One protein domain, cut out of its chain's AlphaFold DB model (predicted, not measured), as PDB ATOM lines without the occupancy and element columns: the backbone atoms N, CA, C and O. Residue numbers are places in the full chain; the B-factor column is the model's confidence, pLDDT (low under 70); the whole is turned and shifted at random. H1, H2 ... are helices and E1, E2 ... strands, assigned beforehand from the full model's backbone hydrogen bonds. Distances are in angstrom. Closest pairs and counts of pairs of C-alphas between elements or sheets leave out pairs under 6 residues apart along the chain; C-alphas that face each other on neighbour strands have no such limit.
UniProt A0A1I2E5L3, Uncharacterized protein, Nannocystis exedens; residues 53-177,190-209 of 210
ATOM      1  N   SER A  53       3.896  40.933 -30.145       63.81
ATOM      2  CA  SER A  53       4.632  39.644 -30.106       63.81
ATOM      3  C   SER A  53       6.006  39.761 -29.448       63.81
ATOM      4  O   SER A  53       6.776  40.665 -29.780       63.81
ATOM      5  N   ASP A  54       6.322  38.836 -28.538       72.75
ATOM      6  CA  ASP A  54       7.618  38.648 -27.880       72.75
ATOM      7  C   ASP A  54       8.715  38.364 -28.906       72.75
ATOM      8  O   ASP A  54       9.850  38.814 -28.737       72.75
ATOM      9  N   LEU A  55       8.372  37.678 -30.003       75.19
ATOM     10  CA  LEU A  55       9.292  37.328 -31.080       75.19
ATOM     11  C   LEU A  55       8.735  37.647 -32.466       75.19
ATOM     12  O   LEU A  55       7.537  37.527 -32.731       75.19
ATOM     13  N   VAL A  56       9.648  37.985 -33.373       75.81
ATOM     14  CA  VAL A  56       9.417  37.999 -34.821       75.81
ATOM     15  C   VAL A  56      10.593  37.301 -35.488       75.81
ATOM     16  O   VAL A  56      11.741  37.590 -35.144       75.81
ATOM     17  N   MET A  57      10.329  36.417 -36.448       77.94
ATOM     18  CA  MET A  57      11.369  35.834 -37.288       77.94
ATOM     19  C   MET A  57      11.039  35.991 -38.765       77.94
ATOM     20  O   MET A  57       9.920  35.749 -39.207       77.94
ATOM     21  N   CYS A  58      12.070  36.331 -39.523       74.31
ATOM     22  CA  CYS A  58      12.021  36.507 -40.962       74.31
ATOM     23  C   CYS A  58      13.060  35.582 -41.592       74.31
ATOM     24  O   CYS A  58      14.203  35.572 -41.137       74.31
ATOM     25  N   SER A  59      12.678  34.808 -42.612       73.62
ATOM     26  CA  SER A  59      13.594  33.906 -43.320       73.62
ATOM     27  C   SER A  59      13.552  34.121 -44.827       73.62
ATOM     28  O   SER A  59      12.508  34.373 -45.410       73.62
ATOM     29  N   VAL A  60      14.698  33.971 -45.481       75.62
ATOM     30  CA  VAL A  60      14.837  33.962 -46.935       75.62
ATOM     31  C   VAL A  60      15.386  32.609 -47.351       75.62
ATOM     32  O   VAL A  60      16.441  32.178 -46.876       75.62
ATOM     33  N   PHE A  61      14.680  31.945 -48.260       72.62
ATOM     34  CA  PHE A  61      15.033  30.616 -48.744       72.62
ATOM     35  C   PHE A  61      15.729  30.694 -50.097       72.62
ATOM     36  O   PHE A  61      15.238  31.306 -51.044       72.62
ATOM     37  N   THR A  62      16.877  30.036 -50.192       72.12
ATOM     38  CA  THR A  62      17.641  29.881 -51.431       72.12
ATOM     39  C   THR A  62      17.983  28.410 -51.649       72.12
ATOM     40  O   THR A  62      17.811  27.580 -50.757       72.12
ATOM     41  N   ALA A  63      18.535  28.085 -52.821       67.69
ATOM     42  CA  ALA A  63      19.021  26.739 -53.129       67.69
ATOM     43  C   ALA A  63      20.107  26.222 -52.169       67.69
ATOM     44  O   ALA A  63      20.286  25.012 -52.061       67.69
ATOM     45  N   SER A  64      20.833  27.112 -51.488       73.88
ATOM     46  CA  SER A  64      21.969  26.750 -50.636       73.88
ATOM     47  C   SER A  64      21.730  26.965 -49.144       73.88
ATOM     48  O   SER A  64      22.396  26.318 -48.337       73.88
ATOM     49  N   ALA A  65      20.811  27.850 -48.753       80.88
ATOM     50  CA  ALA A  65      20.551  28.150 -47.348       80.88
ATOM     51  C   ALA A  65      19.159  28.746 -47.101       80.88
ATOM     52  O   ALA A  65      18.616  29.456 -47.953       80.88
ATOM     53  N   ALA A  66      18.656  28.529 -45.886       83.69
ATOM     54  CA  ALA A  66      17.688  29.408 -45.243       83.69
ATOM     55  C   ALA A  66      18.465  30.462 -44.437       83.69
ATOM     56  O   ALA A  66      19.283  30.101 -43.589       83.69
ATOM     57  N   THR A  67      18.269  31.746 -44.743       83.06
ATOM     58  CA  THR A  67      18.900  32.872 -44.035       83.06
ATOM     59  C   THR A  67      17.854  33.598 -43.216       83.06
ATOM     60  O   THR A  67      16.865  34.038 -43.791       83.06
ATOM     61  N   SER A  68      18.077  33.764 -41.918       83.81
ATOM     62  CA  SER A  68      17.047  34.243 -41.003       83.81
ATOM     63  C   SER A  68      17.542  35.346 -40.074       83.81
ATOM     64  O   SER A  68      18.725  35.420 -39.738       83.81
ATOM     65  N   GLU A  69      16.613  36.190 -39.637       83.25
ATOM     66  CA  GLU A  69      16.793  37.192 -38.586       83.25
ATOM     67  C   GLU A  69      15.710  37.012 -37.520       83.25
ATOM     68  O   GLU A  69      14.561  36.712 -37.842       83.25
ATOM     69  N   ILE A  70      16.075  37.204 -36.252       83.75
ATOM     70  CA  ILE A  70      15.157  37.139 -35.110       83.75
ATOM     71  C   ILE A  70      15.131  38.511 -34.450       83.75
ATOM     72  O   ILE A  70      16.181  39.046 -34.093       83.75
ATOM     73  N   THR A  71      13.939  39.056 -34.242       82.62
ATOM     74  CA  THR A  71      13.714  40.208 -33.369       82.62
ATOM     75  C   THR A  71      13.171  39.719 -32.036       82.62
ATOM     76  O   THR A  71      12.111  39.099 -31.977       82.62
ATOM     77  N   ASN A  72      13.918  40.001 -30.972       84.94
ATOM     78  CA  ASN A  72      13.534  39.751 -29.594       84.94
ATOM     79  C   ASN A  72      12.894  41.017 -29.019       84.94
ATOM     80  O   ASN A  72      13.588  41.970 -28.658       84.94
ATOM     81  N   ASN A  73      11.570  41.017 -28.922       81.12
ATOM     82  CA  ASN A  73      10.801  42.092 -28.312       81.12
ATOM     83  C   ASN A  73      10.606  41.888 -26.808       81.12
ATOM     84  O   ASN A  73       9.931  42.704 -26.192       81.12
ATOM     85  N   THR A  74      11.176  40.860 -26.185       81.06
ATOM     86  CA  THR A  74      11.098  40.693 -24.729       81.06
ATOM     87  C   THR A  74      12.016  41.687 -24.012       81.06
ATOM     88  O   THR A  74      12.852  42.371 -24.612       81.06
ATOM     89  N   ASP A  75      11.864  41.796 -22.694       88.00
ATOM     90  CA  ASP A  75      12.783  42.520 -21.812       88.00
ATOM     91  C   ASP A  75      13.970  41.663 -21.327       88.00
ATOM     92  O   ASP A  75      14.699  42.081 -20.426       88.00
ATOM     93  N   ARG A  76      14.189  40.485 -21.929       87.50
ATOM     94  CA  ARG A  76      15.212  39.517 -21.519       87.50
ATOM     95  C   ARG A  76      16.146  39.170 -22.664       87.50
ATOM     96  O   ARG A  76      15.737  39.102 -23.819       87.50
ATOM     97  N   ASP A  77      17.394  38.878 -22.328       91.44
ATOM     98  CA  ASP A  77      18.308  38.241 -23.267       91.44
ATOM     99  C   ASP A  77      17.893  36.779 -23.466       91.44
ATOM    100  O   ASP A  77      17.597  36.067 -22.500       91.44
ATOM    101  N   LEU A  78      17.888  36.334 -24.722       91.38
ATOM    102  CA  LEU A  78      17.477  34.987 -25.104       91.38
ATOM    103  C   LEU A  78      18.584  34.278 -25.881       91.38
ATOM    104  O   LEU A  78      19.268  34.869 -26.722       91.38
ATOM    105  N   VAL A  79      18.729  32.982 -25.615       92.94
ATOM    106  CA  VAL A  79      19.533  32.066 -26.427       92.94
ATOM    107  C   VAL A  79      18.581  31.153 -27.188       92.94
ATOM    108  O   VAL A  79      17.779  30.457 -26.574       92.94
ATOM    109  N   PHE A  80      18.656  31.165 -28.515       92.12
ATOM    110  CA  PHE A  80      17.784  30.386 -29.384       92.12
ATOM    111  C   PHE A  80      18.468  29.115 -29.858       92.12
ATOM    112  O   PHE A  80      19.557  29.160 -30.440       92.12
ATOM    113  N   ALA A  81      17.778  27.994 -29.671       92.50
ATOM    114  CA  ALA A  81      17.974  26.816 -30.498       92.50
ATOM    115  C   ALA A  81      17.241  27.053 -31.822       92.50
ATOM    116  O   ALA A  81      16.088  27.487 -31.819       92.50
ATOM    117  N   THR A  82      17.905  26.788 -32.944       93.44
ATOM    118  CA  THR A  82      17.336  26.986 -34.280       93.44
ATOM    119  C   THR A  82      17.329  25.671 -35.043       93.44
ATOM    120  O   THR A  82      18.186  24.809 -34.833       93.44
ATOM    121  N   GLY A  83      16.360  25.494 -35.931       91.75
ATOM    122  CA  GLY A  83      16.302  24.313 -36.777       91.75
ATOM    123  C   GLY A  83      15.330  24.471 -37.928       91.75
ATOM    124  O   GLY A  83      14.600  25.453 -38.021       91.75
ATOM    125  N   MET A  84      15.363  23.501 -38.828       90.44
ATOM    126  CA  MET A  84      14.601  23.503 -40.061       90.44
ATOM    127  C   MET A  84      13.963  22.137 -40.284       90.44
ATOM    128  O   MET A  84      14.623  21.100 -40.190       90.44
ATOM    129  N   MET A  85      12.679  22.154 -40.608       89.44
ATOM    130  CA  MET A  85      11.889  21.005 -41.014       89.44
ATOM    131  C   MET A  85      11.623  21.082 -42.516       89.44
ATOM    132  O   MET A  85      11.442  22.166 -43.069       89.44
ATOM    133  N   ILE A  86      11.603  19.922 -43.174       87.19
ATOM    134  CA  ILE A  86      11.405  19.811 -44.617       87.19
ATOM    135  C   ILE A  86      10.357  18.734 -44.872       87.19
ATOM    136  O   ILE A  86      10.610  17.542 -44.676       87.19
ATOM    137  N   VAL A  87       9.185  19.167 -45.318       82.25
ATOM    138  CA  VAL A  87       8.034  18.303 -45.580       82.25
ATOM    139  C   VAL A  87       7.555  18.439 -47.018       82.25
ATOM    140  O   VAL A  87       7.911  19.382 -47.728       82.25
ATOM    141  N   ASP A  88       6.771  17.475 -47.476       77.56
ATOM    142  CA  ASP A  88       6.103  17.561 -48.767       77.56
ATOM    143  C   ASP A  88       4.817  18.402 -48.680       77.56
ATOM    144  O   ASP A  88       4.451  18.944 -47.636       77.56
ATOM    145  N   GLY A  89       4.098  18.511 -49.799       65.50
ATOM    146  CA  GLY A  89       2.808  19.206 -49.857       65.50
ATOM    147  C   GLY A  89       1.680  18.595 -49.006       65.50
ATOM    148  O   GLY A  89       0.592  19.165 -48.984       65.50
ATOM    149  N   ARG A  90       1.920  17.459 -48.336       67.25
ATOM    150  CA  ARG A  90       0.995  16.766 -47.423       67.25
ATOM    151  C   ARG A  90       1.421  16.880 -45.958       67.25
ATOM    152  O   ARG A  90       0.712  16.376 -45.096       67.25
ATOM    153  N   GLY A  91       2.558  17.519 -45.673       68.12
ATOM    154  CA  GLY A  91       3.121  17.590 -44.324       68.12
ATOM    155  C   GLY A  91       3.924  16.349 -43.916       68.12
ATOM    156  O   GLY A  91       4.307  16.237 -42.752       68.12
ATOM    157  N   GLU A  92       4.207  15.434 -44.850       77.50
ATOM    158  CA  GLU A  92       5.046  14.259 -44.593       77.50
ATOM    159  C   GLU A  92       6.524  14.635 -44.623       77.50
ATOM    160  O   GLU A  92       6.967  15.403 -45.477       77.50
ATOM    161  N   GLU A  93       7.314  14.071 -43.709       81.25
ATOM    162  CA  GLU A  93       8.752  14.339 -43.645       81.25
ATOM    163  C   GLU A  93       9.455  13.853 -44.920       81.25
ATOM    164  O   GLU A  93       9.467  12.661 -45.228       81.25
ATOM    165  N   LEU A  94      10.079  14.782 -45.652       83.75
ATOM    166  CA  LEU A  94      10.920  14.452 -46.805       83.75
ATOM    167  C   LEU A  94      12.359  14.165 -46.389       83.75
ATOM    168  O   LEU A  94      13.037  13.350 -47.015       83.75
ATOM    169  N   LEU A  95      12.836  14.873 -45.364       87.12
ATOM    170  CA  LEU A  95      14.188  14.772 -44.830       87.12
ATOM    171  C   LEU A  95      14.160  14.939 -43.306       87.12
ATOM    172  O   LEU A  95      13.344  15.717 -42.809       87.12
ATOM    173  N   PRO A  96      15.091  14.296 -42.573       87.69
ATOM    174  CA  PRO A  96      15.234  14.523 -41.142       87.69
ATOM    175  C   PRO A  96      15.424  16.012 -40.812       87.69
ATOM    176  O   PRO A  96      16.054  16.726 -41.604       87.69
ATOM    177  N   PRO A  97      14.964  16.478 -39.635       86.62
ATOM    178  CA  PRO A  97      15.163  17.858 -39.216       86.62
ATOM    179  C   PRO A  97      16.642  18.255 -39.211       86.62
ATOM    180  O   PRO A  97      17.514  17.494 -38.781       86.62
ATOM    181  N   VAL A  98      16.922  19.471 -39.673       90.81
ATOM    182  CA  VAL A  98      18.271  20.037 -39.723       90.81
ATOM    183  C   VAL A  98      18.417  21.033 -38.584       90.81
ATOM    184  O   VAL A  98      17.739  22.056 -38.565       90.81
ATOM    185  N   LEU A  99      19.309  20.753 -37.636       91.50
ATOM    186  CA  LEU A  99      19.619  21.700 -36.567       91.50
ATOM    187  C   LEU A  99      20.509  22.830 -37.087       91.50
ATOM    188  O   LEU A  99      21.449  22.608 -37.854       91.50
ATOM    189  N   GLY A 100      20.191  24.041 -36.652       92.56
ATOM    190  CA  GLY A 100      20.915  25.257 -36.970       92.56
ATOM    191  C   GLY A 100      21.856  25.710 -35.850       92.56
ATOM    192  O   GLY A 100      22.064  25.002 -34.856       92.56
ATOM    193  N   PRO A 101      22.465  26.897 -36.012       94.12
ATOM    194  CA  PRO A 101      23.332  27.475 -34.996       94.12
ATOM    195  C   PRO A 101      22.559  27.866 -33.729       94.12
ATOM    196  O   PRO A 101      21.356  28.121 -33.751       94.12
ATOM    197  N   GLU A 102      23.282  27.980 -32.618       93.44
ATOM    198  CA  GLU A 102      22.814  28.742 -31.461       93.44
ATOM    199  C   GLU A 102      22.852  30.238 -31.798       93.44
ATOM    200  O   GLU A 102      23.863  30.736 -32.305       93.44
ATOM    201  N   VAL A 103      21.775  30.963 -31.494       93.38
ATOM    202  CA  VAL A 103      21.682  32.402 -31.770       93.38
ATOM    203  C   VAL A 103      21.356  33.158 -30.489       93.38
ATOM    204  O   VAL A 103      20.336  32.915 -29.857       93.38
ATOM    205  N   ARG A 104      22.222  34.091 -30.090       93.62
ATOM    206  CA  ARG A 104      22.020  34.930 -28.898       93.62
ATOM    207  C   ARG A 104      21.441  36.273 -29.304       93.62
ATOM    208  O   ARG A 104      22.015  36.945 -30.161       93.62
ATOM    209  N   VAL A 105      20.335  36.663 -28.678       90.62
ATOM    210  CA  VAL A 105      19.607  37.892 -29.016       90.62
ATOM    211  C   VAL A 105      19.348  38.682 -27.745       90.62
ATOM    212  O   VAL A 105      18.530  38.256 -26.922       90.62
ATOM    213  N   PRO A 106      20.033  39.821 -27.563       91.94
ATOM    214  CA  PRO A 106      19.753  40.709 -26.451       91.94
ATOM    215  C   PRO A 106      18.288  41.155 -26.417       91.94
ATOM    216  O   PRO A 106      17.617  41.190 -27.456       91.94
ATOM    217  N   ALA A 107      17.816  41.534 -25.235       87.62
ATOM    218  CA  ALA A 107      16.508  42.151 -25.059       87.62
ATOM    219  C   ALA A 107      16.311  43.333 -26.024       87.62
ATOM    220  O   ALA A 107      17.224  44.140 -26.230       87.62
ATOM    221  N   ARG A 108      15.100  43.469 -26.577       83.69
ATOM    222  CA  ARG A 108      14.700  44.592 -27.450       83.69
ATOM    223  C   ARG A 108      15.646  44.814 -28.638       83.69
ATOM    224  O   ARG A 108      15.970  45.954 -28.974       83.69
ATOM    225  N   SER A 109      16.112  43.735 -29.264       82.56
ATOM    226  CA  SER A 109      17.075  43.806 -30.366       82.56
ATOM    227  C   SER A 109      16.784  42.800 -31.477       82.56
ATOM    228  O   SER A 109      16.019  41.854 -31.297       82.56
ATOM    229  N   THR A 110      17.423  43.003 -32.627       82.88
ATOM    230  CA  THR A 110      17.377  42.092 -33.774       82.88
ATOM    231  C   THR A 110      18.760  41.497 -34.012       82.88
ATOM    232  O   THR A 110      19.781  42.179 -33.875       82.88
ATOM    233  N   THR A 111      18.806  40.216 -34.360       85.00
ATOM    234  CA  THR A 111      20.054  39.526 -34.699       85.00
ATOM    235  C   THR A 111      20.661  40.052 -35.986       85.00
ATOM    236  O   THR A 111      19.968  40.563 -36.855       85.00
ATOM    237  N   ARG A 112      21.959  39.803 -36.175       83.69
ATOM    238  CA  ARG A 112      22.496  39.728 -37.541       83.69
ATOM    239  C   ARG A 112      21.906  38.503 -38.260       83.69
ATOM    240  O   ARG A 112      21.562  37.538 -37.569       83.69
ATOM    241  N   PRO A 113      21.858  38.497 -39.602       82.19
ATOM    242  CA  PRO A 113      21.453  37.319 -40.353       82.19
ATOM    243  C   PRO A 113      22.287  36.088 -39.983       82.19
ATOM    244  O   PRO A 113      23.518  36.155 -39.915       82.19
ATOM    245  N   TRP A 114      21.614  34.963 -39.768       88.88
ATOM    246  CA  TRP A 114      22.206  33.642 -39.547       88.88
ATOM    247  C   TRP A 114      21.652  32.648 -40.566       88.88
ATOM    248  O   TRP A 114      20.695  32.951 -41.271       88.88
ATOM    249  N   GLN A 115      22.286  31.485 -40.705       88.06
ATOM    250  CA  GLN A 115      21.957  30.549 -41.777       88.06
ATOM    251  C   GLN A 115      21.868  29.104 -41.300       88.06
ATOM    252  O   GLN A 115      22.673  28.662 -40.478       88.06
ATOM    253  N   ILE A 116      20.936  28.365 -41.900       90.88
ATOM    254  CA  ILE A 116      20.912  26.899 -41.913       90.88
ATOM    255  C   ILE A 116      21.175  26.459 -43.349       90.88
ATOM    256  O   ILE A 116      20.507  26.913 -44.282       90.88
ATOM    257  N   ALA A 117      22.171  25.594 -43.537       89.31
ATOM    258  CA  ALA A 117      22.493  25.060 -44.853       89.31
ATOM    259  C   ALA A 117      21.311  24.245 -45.396       89.31
ATOM    260  O   ALA A 117      20.775  23.376 -44.705       89.31
ATOM    261  N   MET A 118      20.925  24.520 -46.640       83.94
ATOM    262  CA  MET A 118      19.853  23.798 -47.311       83.94
ATOM    263  C   MET A 118      20.373  22.414 -47.717       83.94
ATOM    264  O   MET A 118      21.346  22.335 -48.479       83.94
ATOM    265  N   PRO A 119      19.783  21.307 -47.230       89.38
ATOM    266  CA  PRO A 119      20.135  19.995 -47.741       89.38
ATOM    267  C   PRO A 119      19.639  19.852 -49.181       89.38
ATOM    268  O   PRO A 119      18.807  20.617 -49.672       89.38
ATOM    269  N   ARG A 120      20.131  18.829 -49.879       87.25
ATOM    270  CA  ARG A 120      19.648  18.530 -51.226       87.25
ATOM    271  C   ARG A 120      18.171  18.132 -51.169       87.25
ATOM    272  O   ARG A 120      17.846  17.076 -50.634       87.25
ATOM    273  N   LEU A 121      17.312  18.951 -51.767       85.75
ATOM    274  CA  LEU A 121      15.875  18.703 -51.819       85.75
ATOM    275  C   LEU A 121      15.507  17.748 -52.969       85.75
ATOM    276  O   LEU A 121      16.148  17.792 -54.026       85.75
ATOM    277  N   PRO A 122      14.491  16.886 -52.787       85.06
ATOM    278  CA  PRO A 122      13.926  16.106 -53.881       85.06
ATOM    279  C   PRO A 122      13.148  17.007 -54.848       85.06
ATOM    280  O   PRO A 122      12.606  18.035 -54.448       85.06
ATOM    281  N   ASP A 123      13.062  16.599 -56.116       83.56
ATOM    282  CA  ASP A 123      12.189  17.255 -57.092       83.56
ATOM    283  C   ASP A 123      10.718  17.127 -56.659       83.56
ATOM    284  O   ASP A 123      10.271  16.048 -56.264       83.56
ATOM    285  N   GLY A 124       9.950  18.213 -56.768       82.56
ATOM    286  CA  GLY A 124       8.555  18.258 -56.328       82.56
ATOM    287  C   GLY A 124       8.182  19.562 -55.628       82.56
ATOM    288  O   GLY A 124       8.883  20.565 -55.743       82.56
ATOM    289  N   TYR A 125       7.049  19.548 -54.928       80.75
ATOM    290  CA  TYR A 125       6.669  20.623 -54.014       80.75
ATOM    291  C   TYR A 125       7.200  20.296 -52.627       80.75
ATOM    292  O   TYR A 125       6.965  19.200 -52.118       80.75
ATOM    293  N   VAL A 126       7.914  21.249 -52.045       80.88
ATOM    294  CA  VAL A 126       8.569  21.114 -50.749       80.88
ATOM    295  C   VAL A 126       8.148  22.288 -49.893       80.88
ATOM    296  O   VAL A 126       8.213  23.431 -50.335       80.88
ATOM    297  N   ARG A 127       7.739  22.018 -48.664       82.44
ATOM    298  CA  ARG A 127       7.503  23.034 -47.653       82.44
ATOM    299  C   ARG A 127       8.634  22.981 -46.642       82.44
ATOM    300  O   ARG A 127       9.022  21.908 -46.179       82.44
ATOM    301  N   ILE A 128       9.183  24.145 -46.342       83.00
ATOM    302  CA  ILE A 128      10.277  24.302 -45.395       83.00
ATOM    303  C   ILE A 128       9.809  25.213 -44.286       83.00
ATOM    304  O   ILE A 128       9.338  26.308 -44.566       83.00
ATOM    305  N   GLU A 129       9.989  24.783 -43.047       84.44
ATOM    306  CA  GLU A 129       9.737  25.604 -41.871       84.44
ATOM    307  C   GLU A 129      11.038  25.751 -41.090       84.44
ATOM    308  O   GLU A 129      11.641  24.760 -40.678       84.44
ATOM    309  N   VAL A 130      11.482  26.988 -40.888       87.19
ATOM    310  CA  VAL A 130      12.531  27.311 -39.918       87.19
ATOM    311  C   VAL A 130      11.840  27.618 -38.606       87.19
ATOM    312  O   VAL A 130      10.922  28.431 -38.579       87.19
ATOM    313  N   MET A 131      12.282  26.990 -37.525       88.25
ATOM    314  CA  MET A 131      11.731  27.152 -36.185       88.25
ATOM    315  C   MET A 131      12.834  27.566 -35.222       88.25
ATOM    316  O   MET A 131      13.977  27.102 -35.316       88.25
ATOM    317  N   VAL A 132      12.478  28.428 -34.274       87.38
ATOM    318  CA  VAL A 132      13.368  28.832 -33.189       87.38
ATOM    319  C   VAL A 132      12.666  28.710 -31.847       87.38
ATOM    320  O   VAL A 132      11.480  29.014 -31.723       87.38
ATOM    321  N   LEU A 133      13.423  28.282 -30.841       88.94
ATOM    322  CA  LEU A 133      12.996  28.222 -29.447       88.94
ATOM    323  C   LEU A 133      14.004  28.994 -28.603       88.94
ATOM    324  O   LEU A 133      15.162  28.587 -28.483       88.94
ATOM    325  N   GLY A 134      13.567  30.129 -28.068       89.19
ATOM    326  CA  GLY A 134      14.346  30.962 -27.167       89.19
ATOM    327  C   GLY A 134      14.335  30.398 -25.755       89.19
ATOM    328  O   GLY A 134      13.377  29.761 -25.336       89.19
ATOM    329  N   THR A 135      15.393  30.646 -24.997       88.88
ATOM    330  CA  THR A 135      15.452  30.351 -23.565       88.88
ATOM    331  C   THR A 135      16.153  31.493 -22.854       88.88
ATOM    332  O   THR A 135      17.259  31.891 -23.234       88.88
ATOM    333  N   SER A 136      15.496  32.042 -21.836       87.88
ATOM    334  CA  SER A 136      16.101  33.021 -20.936       87.88
ATOM    335  C   SER A 136      17.074  32.349 -19.966       87.88
ATOM    336  O   SER A 136      16.951  31.167 -19.654       87.88
ATOM    337  N   ALA A 137      18.043  33.106 -19.445       80.81
ATOM    338  CA  ALA A 137      19.066  32.574 -18.537       80.81
ATOM    339  C   ALA A 137      18.498  31.962 -17.238       80.81
ATOM    340  O   ALA A 137      19.123  31.091 -16.643       80.81
ATOM    341  N   ASP A 138      17.315  32.403 -16.801       77.75
ATOM    342  CA  ASP A 138      16.592  31.851 -15.648       77.75
ATOM    343  C   ASP A 138      15.761  30.596 -15.990       77.75
ATOM    344  O   ASP A 138      15.145  30.014 -15.099       77.75
ATOM    345  N   GLY A 139      15.712  30.186 -17.265       72.62
ATOM    346  CA  GLY A 139      14.911  29.063 -17.760       72.62
ATOM    347  C   GLY A 139      13.395  29.255 -17.635       72.62
ATOM    348  O   GLY A 139      12.641  28.316 -17.870       72.62
ATOM    349  N   GLY A 140      12.934  30.446 -17.233       73.31
ATOM    350  CA  GLY A 140      11.529  30.725 -16.928       73.31
ATOM    351  C   GLY A 140      10.702  31.218 -18.116       73.31
ATOM    352  O   GLY A 140       9.484  31.345 -17.990       73.31
ATOM    353  N   HIS A 141      11.338  31.523 -19.250       76.50
ATOM    354  CA  HIS A 141      10.683  32.038 -20.448       76.50
ATOM    355  C   HIS A 141      11.241  31.343 -21.699       76.50
ATOM    356  O   HIS A 141      12.427  31.472 -22.014       76.50
ATOM    357  N   GLU A 142      10.378  30.590 -22.390       82.25
ATOM    358  CA  GLU A 142      10.725  29.771 -23.560       82.25
ATOM    359  C   GLU A 142       9.874  30.138 -24.799       82.25
ATOM    360  O   GLU A 142       9.044  29.335 -25.233       82.25
ATOM    361  N   PRO A 143       9.996  31.359 -25.355       82.12
ATOM    362  CA  PRO A 143       9.184  31.768 -26.496       82.12
ATOM    363  C   PRO A 143       9.666  31.089 -27.789       82.12
ATOM    364  O   PRO A 143      10.866  30.890 -27.993       82.12
ATOM    365  N   SER A 144       8.742  30.769 -28.698       82.00
ATOM    366  CA  SER A 144       9.050  30.186 -30.012       82.00
ATOM    367  C   SER A 144       8.328  30.886 -31.160       82.00
ATOM    368  O   SER A 144       7.227  31.408 -31.002       82.00
ATOM    369  N   THR A 145       8.942  30.877 -32.340       78.38
ATOM    370  CA  THR A 145       8.380  31.406 -33.595       78.38
ATOM    371  C   THR A 145       8.927  30.597 -34.772       78.38
ATOM    372  O   THR A 145       9.937  29.896 -34.635       78.38
ATOM    373  N   SER A 146       8.256  30.666 -35.918       79.12
ATOM    374  CA  SER A 146       8.676  29.988 -37.137       79.12
ATOM    375  C   SER A 146       8.454  30.847 -38.384       79.12
ATOM    376  O   SER A 146       7.793  31.884 -38.362       79.12
ATOM    377  N   SER A 147       9.074  30.445 -39.487       76.88
ATOM    378  CA  SER A 147       8.903  31.054 -40.804       76.88
ATOM    379  C   SER A 147       8.906  29.944 -41.843       76.88
ATOM    380  O   SER A 147       9.757  29.053 -41.799       76.88
ATOM    381  N   GLU A 148       7.941  29.987 -42.755       79.38
ATOM    382  CA  GLU A 148       7.674  28.921 -43.712       79.38
ATOM    383  C   GLU A 148       7.856  29.406 -45.156       79.38
ATOM    384  O   GLU A 148       7.501  30.530 -45.513       79.38
ATOM    385  N   GLY A 149       8.392  28.537 -46.009       72.50
ATOM    386  CA  GLY A 149       8.426  28.718 -47.455       72.50
ATOM    387  C   GLY A 149       7.860  27.502 -48.181       72.50
ATOM    388  O   GLY A 149       8.252  26.367 -47.903       72.50
ATOM    389  N   LEU A 150       6.983  27.742 -49.159       75.12
ATOM    390  CA  LEU A 150       6.575  26.738 -50.140       75.12
ATOM    391  C   LEU A 150       7.448  26.880 -51.384       75.12
ATOM    392  O   LEU A 150       7.493  27.926 -52.032       75.12
ATOM    393  N   LEU A 151       8.122  25.796 -51.734       76.62
ATOM    394  CA  LEU A 151       9.103  25.725 -52.797       76.62
ATOM    395  C   LEU A 151       8.672  24.715 -53.854       76.62
ATOM    396  O   LEU A 151       8.060  23.684 -53.566       76.62
ATOM    397  N   ARG A 152       9.086  24.973 -55.088       78.31
ATOM    398  CA  ARG A 152       9.105  23.989 -56.161       78.31
ATOM    399  C   ARG A 152      10.543  23.668 -56.524       78.31
ATOM    400  O   ARG A 152      11.330  24.563 -56.817       78.31
ATOM    401  N   VAL A 153      10.861  22.383 -56.558       79.38
ATOM    402  CA  VAL A 153      12.182  21.871 -56.911       79.38
ATOM    403  C   VAL A 153      12.100  21.131 -58.241       79.38
ATOM    404  O   VAL A 153      11.245  20.260 -58.425       79.38
ATOM    405  N   ARG A 154      12.972  21.482 -59.190       80.38
ATOM    406  CA  ARG A 154      13.069  20.811 -60.496       80.38
ATOM    407  C   ARG A 154      14.522  20.698 -60.934       80.38
ATOM    408  O   ARG A 154      15.178  21.713 -61.154       80.38
ATOM    409  N   GLY A 155      15.021  19.476 -61.105       79.00
ATOM    410  CA  GLY A 155      16.412  19.235 -61.489       79.00
ATOM    411  C   GLY A 155      17.412  19.864 -60.514       79.00
ATOM    412  O   GLY A 155      18.478  20.306 -60.937       79.00
ATOM    413  N   GLY A 156      17.050  19.963 -59.229       72.31
ATOM    414  CA  GLY A 156      17.847  20.638 -58.197       72.31
ATOM    415  C   GLY A 156      17.797  22.174 -58.202       72.31
ATOM    416  O   GLY A 156      18.480  22.793 -57.389       72.31
ATOM    417  N   GLN A 157      17.007  22.806 -59.075       74.31
ATOM    418  CA  GLN A 157      16.722  24.245 -59.004       74.31
ATOM    419  C   GLN A 157      15.525  24.511 -58.090       74.31
ATOM    420  O   GLN A 157      14.556  23.756 -58.138       74.31
ATOM    421  N   ILE A 158      15.591  25.583 -57.295       71.50
ATOM    422  CA  ILE A 158      14.517  26.019 -56.394       71.50
ATOM    423  C   ILE A 158      13.809  27.243 -56.976       71.50
ATOM    424  O   ILE A 158      14.449  28.238 -57.306       71.50
ATOM    425  N   GLU A 159      12.485  27.170 -57.030       71.00
ATOM    426  CA  GLU A 159      11.567  28.281 -57.263       71.00
ATOM    427  C   GLU A 159      10.743  28.492 -55.983       71.00
ATOM    428  O   GLU A 159      10.105  27.558 -55.496       71.00
ATOM    429  N   VAL A 160      10.779  29.695 -55.407       67.62
ATOM    430  CA  VAL A 160       9.962  30.046 -54.234       67.62
ATOM    431  C   VAL A 160       8.566  30.408 -54.728       67.62
ATOM    432  O   VAL A 160       8.423  31.330 -55.528       67.62
ATOM    433  N   LEU A 161       7.553  29.672 -54.276       63.72
ATOM    434  CA  LEU A 161       6.165  29.873 -54.694       63.72
ATOM    435  C   LEU A 161       5.405  30.761 -53.718       63.72
ATOM    436  O   LEU A 161       4.703  31.675 -54.136       63.72
ATOM    437  N   GLU A 162       5.552  30.486 -52.424       62.12
ATOM    438  CA  GLU A 162       4.895  31.235 -51.357       62.12
ATOM    439  C   GLU A 162       5.812  31.347 -50.142       62.12
ATOM    440  O   GLU A 162       6.705  30.521 -49.929       62.12
ATOM    441  N   PHE A 163       5.568  32.376 -49.340       57.56
ATOM    442  CA  PHE A 163       6.300  32.657 -48.119       57.56
ATOM    443  C   PHE A 163       5.323  33.100 -47.032       57.56
ATOM    444  O   PHE A 163       4.489  33.973 -47.277       57.56
ATOM    445  N   HIS A 164       5.450  32.503 -45.848       56.22
ATOM    446  CA  HIS A 164       4.604  32.767 -44.690       56.22
ATOM    447  C   HIS A 164       5.476  33.094 -43.471       56.22
ATOM    448  O   HIS A 164       6.465  32.416 -43.176       56.22
ATOM    449  N   GLU A 165       5.112  34.150 -42.748       54.75
ATOM    450  CA  GLU A 165       5.742  34.543 -41.483       54.75
ATOM    451  C   GLU A 165       4.775  34.240 -40.341       54.75
ATOM    452  O   GLU A 165       3.628  34.697 -40.368       54.75
ATOM    453  N   TRP A 166       5.230  33.492 -39.333       56.78
ATOM    454  CA  TRP A 166       4.403  33.130 -38.187       56.78
ATOM    455  C   TRP A 166       4.846  33.901 -36.946       56.78
ATOM    456  O   TRP A 166       5.963  33.759 -36.449       56.78
ATOM    457  N   TYR A 167       3.944  34.722 -36.421       52.34
ATOM    458  CA  TYR A 167       4.162  35.522 -35.221       52.34
ATOM    459  C   TYR A 167       3.712  34.694 -34.010       52.34
ATOM    460  O   TYR A 167       2.531  34.395 -33.904       52.34
ATOM    461  N   GLU A 168       4.663  34.303 -33.152       53.16
ATOM    462  CA  GLU A 168       4.488  33.418 -31.981       53.16
ATOM    463  C   GLU A 168       3.793  32.069 -32.238       53.16
ATOM    464  O   GLU A 168       2.578  31.956 -32.385       53.16
ATOM    465  N   ALA A 169       4.572  30.991 -32.171       40.44
ATOM    466  CA  ALA A 169       4.027  29.643 -32.150       40.44
ATOM    467  C   ALA A 169       3.683  29.267 -30.700       40.44
ATOM    468  O   ALA A 169       4.526  28.728 -29.980       40.44
ATOM    469  N   THR A 170       2.447  29.502 -30.249       33.56
ATOM    470  CA  THR A 170       1.898  28.720 -29.128       33.56
ATOM    471  C   THR A 170       1.672  27.303 -29.634       33.56
ATOM    472  O   THR A 170       0.580  27.027 -30.120       33.56
ATOM    473  N   ALA A 171       2.707  26.453 -29.599       33.50
ATOM    474  CA  ALA A 171       2.654  25.049 -30.025       33.50
ATOM    475  C   ALA A 171       1.716  24.853 -31.230       33.50
ATOM    476  O   ALA A 171       0.649  24.248 -31.105       33.50
ATOM    477  N   SER A 172       2.035  25.486 -32.362       34.06
ATOM    478  CA  SER A 172       1.177  25.416 -33.538       34.06
ATOM    479  C   SER A 172       1.126  23.966 -34.008       34.06
ATOM    480  O   SER A 172       2.070  23.436 -34.591       34.06
ATOM    481  N   MET A 173       0.001  23.305 -33.733       32.94
ATOM    482  CA  MET A 173      -0.452  22.188 -34.544       32.94
ATOM    483  C   MET A 173      -0.610  22.751 -35.953       32.94
ATOM    484  O   MET A 173      -1.611  23.403 -36.254       32.94
ATOM    485  N   ASN A 174       0.411  22.580 -36.789       39.06
ATOM    486  CA  ASN A 174       0.340  22.979 -38.182       39.06
ATOM    487  C   ASN A 174      -0.767  22.140 -38.830       39.06
ATOM    488  O   ASN A 174      -0.602  20.944 -39.075       39.06
ATOM    489  N   VAL A 175      -1.929  22.751 -39.057       34.09
ATOM    490  CA  VAL A 175      -2.947  22.186 -39.938       34.09
ATOM    491  C   VAL A 175      -2.417  22.404 -41.346       34.09
ATOM    492  O   VAL A 175      -2.543  23.489 -41.911       34.09
ATOM    493  N   TYR A 176      -1.742  21.393 -41.887       44.44
ATOM    494  CA  TYR A 176      -1.333  21.402 -43.282       44.44
ATOM    495  C   TYR A 176      -2.602  21.338 -44.132       44.44
ATOM    496  O   TYR A 176      -3.227  20.284 -44.241       44.44
ATOM    497  N   GLU A 177      -3.023  22.463 -44.716       41.66
ATOM    498  CA  GLU A 177      -4.013  22.404 -45.787       41.66
ATOM    499  C   GLU A 177      -3.421  21.574 -46.928       41.66
ATOM    500  O   GLU A 177      -2.369  21.912 -47.482       41.66
ATOM    501  N   PRO A 190       3.818  11.773 -33.532       61.00
ATOM    502  CA  PRO A 190       4.218  13.172 -33.452       61.00
ATOM    503  C   PRO A 190       4.566  13.686 -34.845       61.00
ATOM    504  O   PRO A 190       5.372  13.070 -35.550       61.00
ATOM    505  N   THR A 191       3.983  14.813 -35.231       69.31
ATOM    506  CA  THR A 191       4.245  15.494 -36.497       69.31
ATOM    507  C   THR A 191       5.733  15.842 -36.633       69.31
ATOM    508  O   THR A 191       6.454  15.950 -35.632       69.31
ATOM    509  N   PRO A 192       6.241  16.046 -37.861       69.19
ATOM    510  CA  PRO A 192       7.624  16.477 -38.050       69.19
ATOM    511  C   PRO A 192       7.957  17.774 -37.276       69.19
ATOM    512  O   PRO A 192       9.058  17.895 -36.734       69.19
ATOM    513  N   GLY A 193       6.980  18.677 -37.113       69.75
ATOM    514  CA  GLY A 193       7.118  19.915 -36.337       69.75
ATOM    515  C   GLY A 193       7.278  19.662 -34.838       69.75
ATOM    516  O   GLY A 193       8.181  20.215 -34.216       69.75
ATOM    517  N   GLU A 194       6.487  18.754 -34.263       71.25
ATOM    518  CA  GLU A 194       6.618  18.353 -32.852       71.25
ATOM    519  C   GLU A 194       7.965  17.678 -32.572       71.25
ATOM    520  O   GLU A 194       8.594  17.931 -31.543       71.25
ATOM    521  N   ARG A 195       8.459  16.852 -33.506       76.88
ATOM    522  CA  ARG A 195       9.790  16.241 -33.376       76.88
ATOM    523  C   ARG A 195      10.899  17.283 -33.405       76.88
ATOM    524  O   ARG A 195      11.823  17.192 -32.594       76.88
ATOM    525  N   LEU A 196      10.824  18.254 -34.318       78.25
ATOM    526  CA  LEU A 196      11.782  19.356 -34.356       78.25
ATOM    527  C   LEU A 196      11.715  20.162 -33.054       78.25
ATOM    528  O   LEU A 196      12.752  20.386 -32.436       78.25
ATOM    529  N   TYR A 197      10.518  20.518 -32.592       79.06
ATOM    530  CA  TYR A 197      10.334  21.265 -31.349       79.06
ATOM    531  C   TYR A 197      10.979  20.562 -30.145       79.06
ATOM    532  O   TYR A 197      11.720  21.187 -29.388       79.06
ATOM    533  N   GLU A 198      10.791  19.248 -29.993       81.88
ATOM    534  CA  GLU A 198      11.426  18.490 -28.906       81.88
ATOM    535  C   GLU A 198      12.958  18.424 -29.031       81.88
ATOM    536  O   GLU A 198      13.667  18.488 -28.022       81.88
ATOM    537  N   GLN A 199      13.502  18.366 -30.252       84.31
ATOM    538  CA  GLN A 199      14.951  18.475 -30.466       84.31
ATOM    539  C   GLN A 199      15.478  19.863 -30.082       84.31
ATOM    540  O   GLN A 199      16.491  19.957 -29.381       84.31
ATOM    541  N   LEU A 200      14.773  20.927 -30.479       84.00
ATOM    542  CA  LEU A 200      15.114  22.299 -30.107       84.00
ATOM    543  C   LEU A 200      15.038  22.485 -28.598       84.00
ATOM    544  O   LEU A 200      15.953  23.048 -28.010       84.00
ATOM    545  N   ARG A 201      14.022  21.929 -27.940       83.50
ATOM    546  CA  ARG A 201      13.889  21.955 -26.481       83.50
ATOM    547  C   ARG A 201      15.026  21.218 -25.783       83.50
ATOM    548  O   ARG A 201      15.559  21.697 -24.783       83.50
ATOM    549  N   ALA A 202      15.439  20.063 -26.304       85.94
ATOM    550  CA  ALA A 202      16.592  19.333 -25.782       85.94
ATOM    551  C   ALA A 202      17.910  20.109 -25.959       85.94
ATOM    552  O   ALA A 202      18.775  20.053 -25.082       85.94
ATOM    553  N   GLN A 203      18.061  20.844 -27.064       84.88
ATOM    554  CA  GLN A 203      19.190  21.745 -27.292       84.88
ATOM    555  C   GLN A 203      19.136  22.953 -26.350       84.88
ATOM    556  O   GLN A 203      20.135  23.261 -25.705       84.88
ATOM    557  N   ALA A 204      17.967  23.568 -26.201       83.12
ATOM    558  CA  ALA A 204      17.751  24.768 -25.406       83.12
ATOM    559  C   ALA A 204      18.015  24.544 -23.909       83.12
ATOM    560  O   ALA A 204      18.663  25.358 -23.250       83.12
ATOM    561  N   LYS A 205      17.669  23.357 -23.391       80.19
ATOM    562  CA  LYS A 205      18.031  22.922 -22.027       80.19
ATOM    563  C   LYS A 205      19.536  22.970 -21.743       80.19
ATOM    564  O   LYS A 205      19.929  23.153 -20.594       80.19
ATOM    565  N   ARG A 206      20.392  22.826 -22.763       80.25
ATOM    566  CA  ARG A 206      21.852  22.943 -22.594       80.25
ATOM    567  C   ARG A 206      22.284  24.383 -22.322       80.25
ATOM    568  O   ARG A 206      23.323  24.577 -21.707       80.25
ATOM    569  N   PHE A 207      21.498  25.371 -22.746       77.31
ATOM    570  CA  PHE A 207      21.787  26.793 -22.534       77.31
ATOM    571  C   PHE A 207      21.378  27.272 -21.139       77.31
ATOM    572  O   PHE A 207      21.984  28.200 -20.616       77.31
ATOM    573  N   ALA A 208      20.380  26.625 -20.532       65.06
ATOM    574  CA  ALA A 208      19.883  26.940 -19.191       65.06
ATOM    575  C   ALA A 208      20.741  26.352 -18.049       65.06
ATOM    576  O   ALA A 208      20.403  26.519 -16.879       65.06
ATOM    577  N   THR A 209      21.827  25.634 -18.363       58.03
ATOM    578  CA  THR A 209      22.733  25.078 -17.347       58.03
ATOM    579  C   THR A 209      23.909  26.049 -17.141       58.03
ATOM    580  O   THR A 209      24.611  26.306 -18.119       58.03
TER     581      THR A 209
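Overview. This is residues 53 to 177 and 190 to 209 of the 210 residues of an uncharacterized protein of Nannocystis exedens (UniProt A0A1I2E5L3). Two sheets stand face to face as a sandwich with their strands nearly aligned: a large, twisted sheet of E3, E4, E5, E7, E8 and E9, and a smaller sheet of E1, E2 and E6 over part of one face. The helix H1 packs on the other face of the large sheet, over E3, and runs along its strands. The printed part has 145 residues, with nine named strands, E1 to E9, followed by one named helix, H1; the class is mostly strand. Both sheets are antiparallel throughout; the small one has the order E1, E2, E6, and the large one is branched at E3. The whole is compact, with a radius of gyration of the C-alphas of 14.6 A, and spans 46 by 31 by 24 A, only just elongated.

Along the chain. In the large sheet, E7 is residues 124 to 136, 39.1 A long, from C-alpha 124 at (8.555, 18.258, -56.328). E3 is residues 78 to 88, 31.5 A; E8 is 144 to 154, 32.1 A; E9 is 157 to 166, 25.8 A, and bends by 60 degrees at residue 161. E4 is 93 to 99, 14.9 A, and E5 is 103 to 105, 6.5 A. In the small sheet, E1 is 55 to 61, 19.7 A, from C-alpha 55 at (9.292, 37.328, -31.080); E2 is 65 to 72, 22.3 A; E6 is 114 to 117, 10.1 A. H1 is 192 to 204, 18.2 A, ending at C-alpha 204 (17.751, 24.768, -25.406).

Arrangement. E3 has E7 on one side, with N 83 and O 131 2.9 A apart, and E4 and E5 on the other, with N 84 to O 98 and N 80 to O 103 both 2.8 A. E7, E8 and E9 form a meander, each strand the antiparallel neighbour of the one before, with N 130 to O 147 2.8 A and N 150 to O 162 2.9 A. In the small sheet N 60 and O 67 are 2.7 A apart, and N 68 and O 114 2.8 A. Between the sheets, the closest C-alphas of E1 and E8 are those of Ser 59 and Ser 147, 6.0 A. H1 is on the large sheet at a height of 6.7 A, at 22 degrees to E3 on the local plane; the C-alphas of Ala 81 and Leu 200 are their closest, 5.4 A. In H1 every O i to N i+4 pair is within hydrogen-bond range.

Size, cuts and confidence. The C-alphas of Asp 138 and Gly 155, the two farthest apart, are 47.5 A apart. Residues 178 to 189 are not printed, and C-alphas 177 and 190 are 17.5 A apart across this cut. Of the links that are printed whole, none is long. The mean pLDDT of the printed part is 77.3; 29 residues are under 70, among them 160 to 177 and 190 to 193.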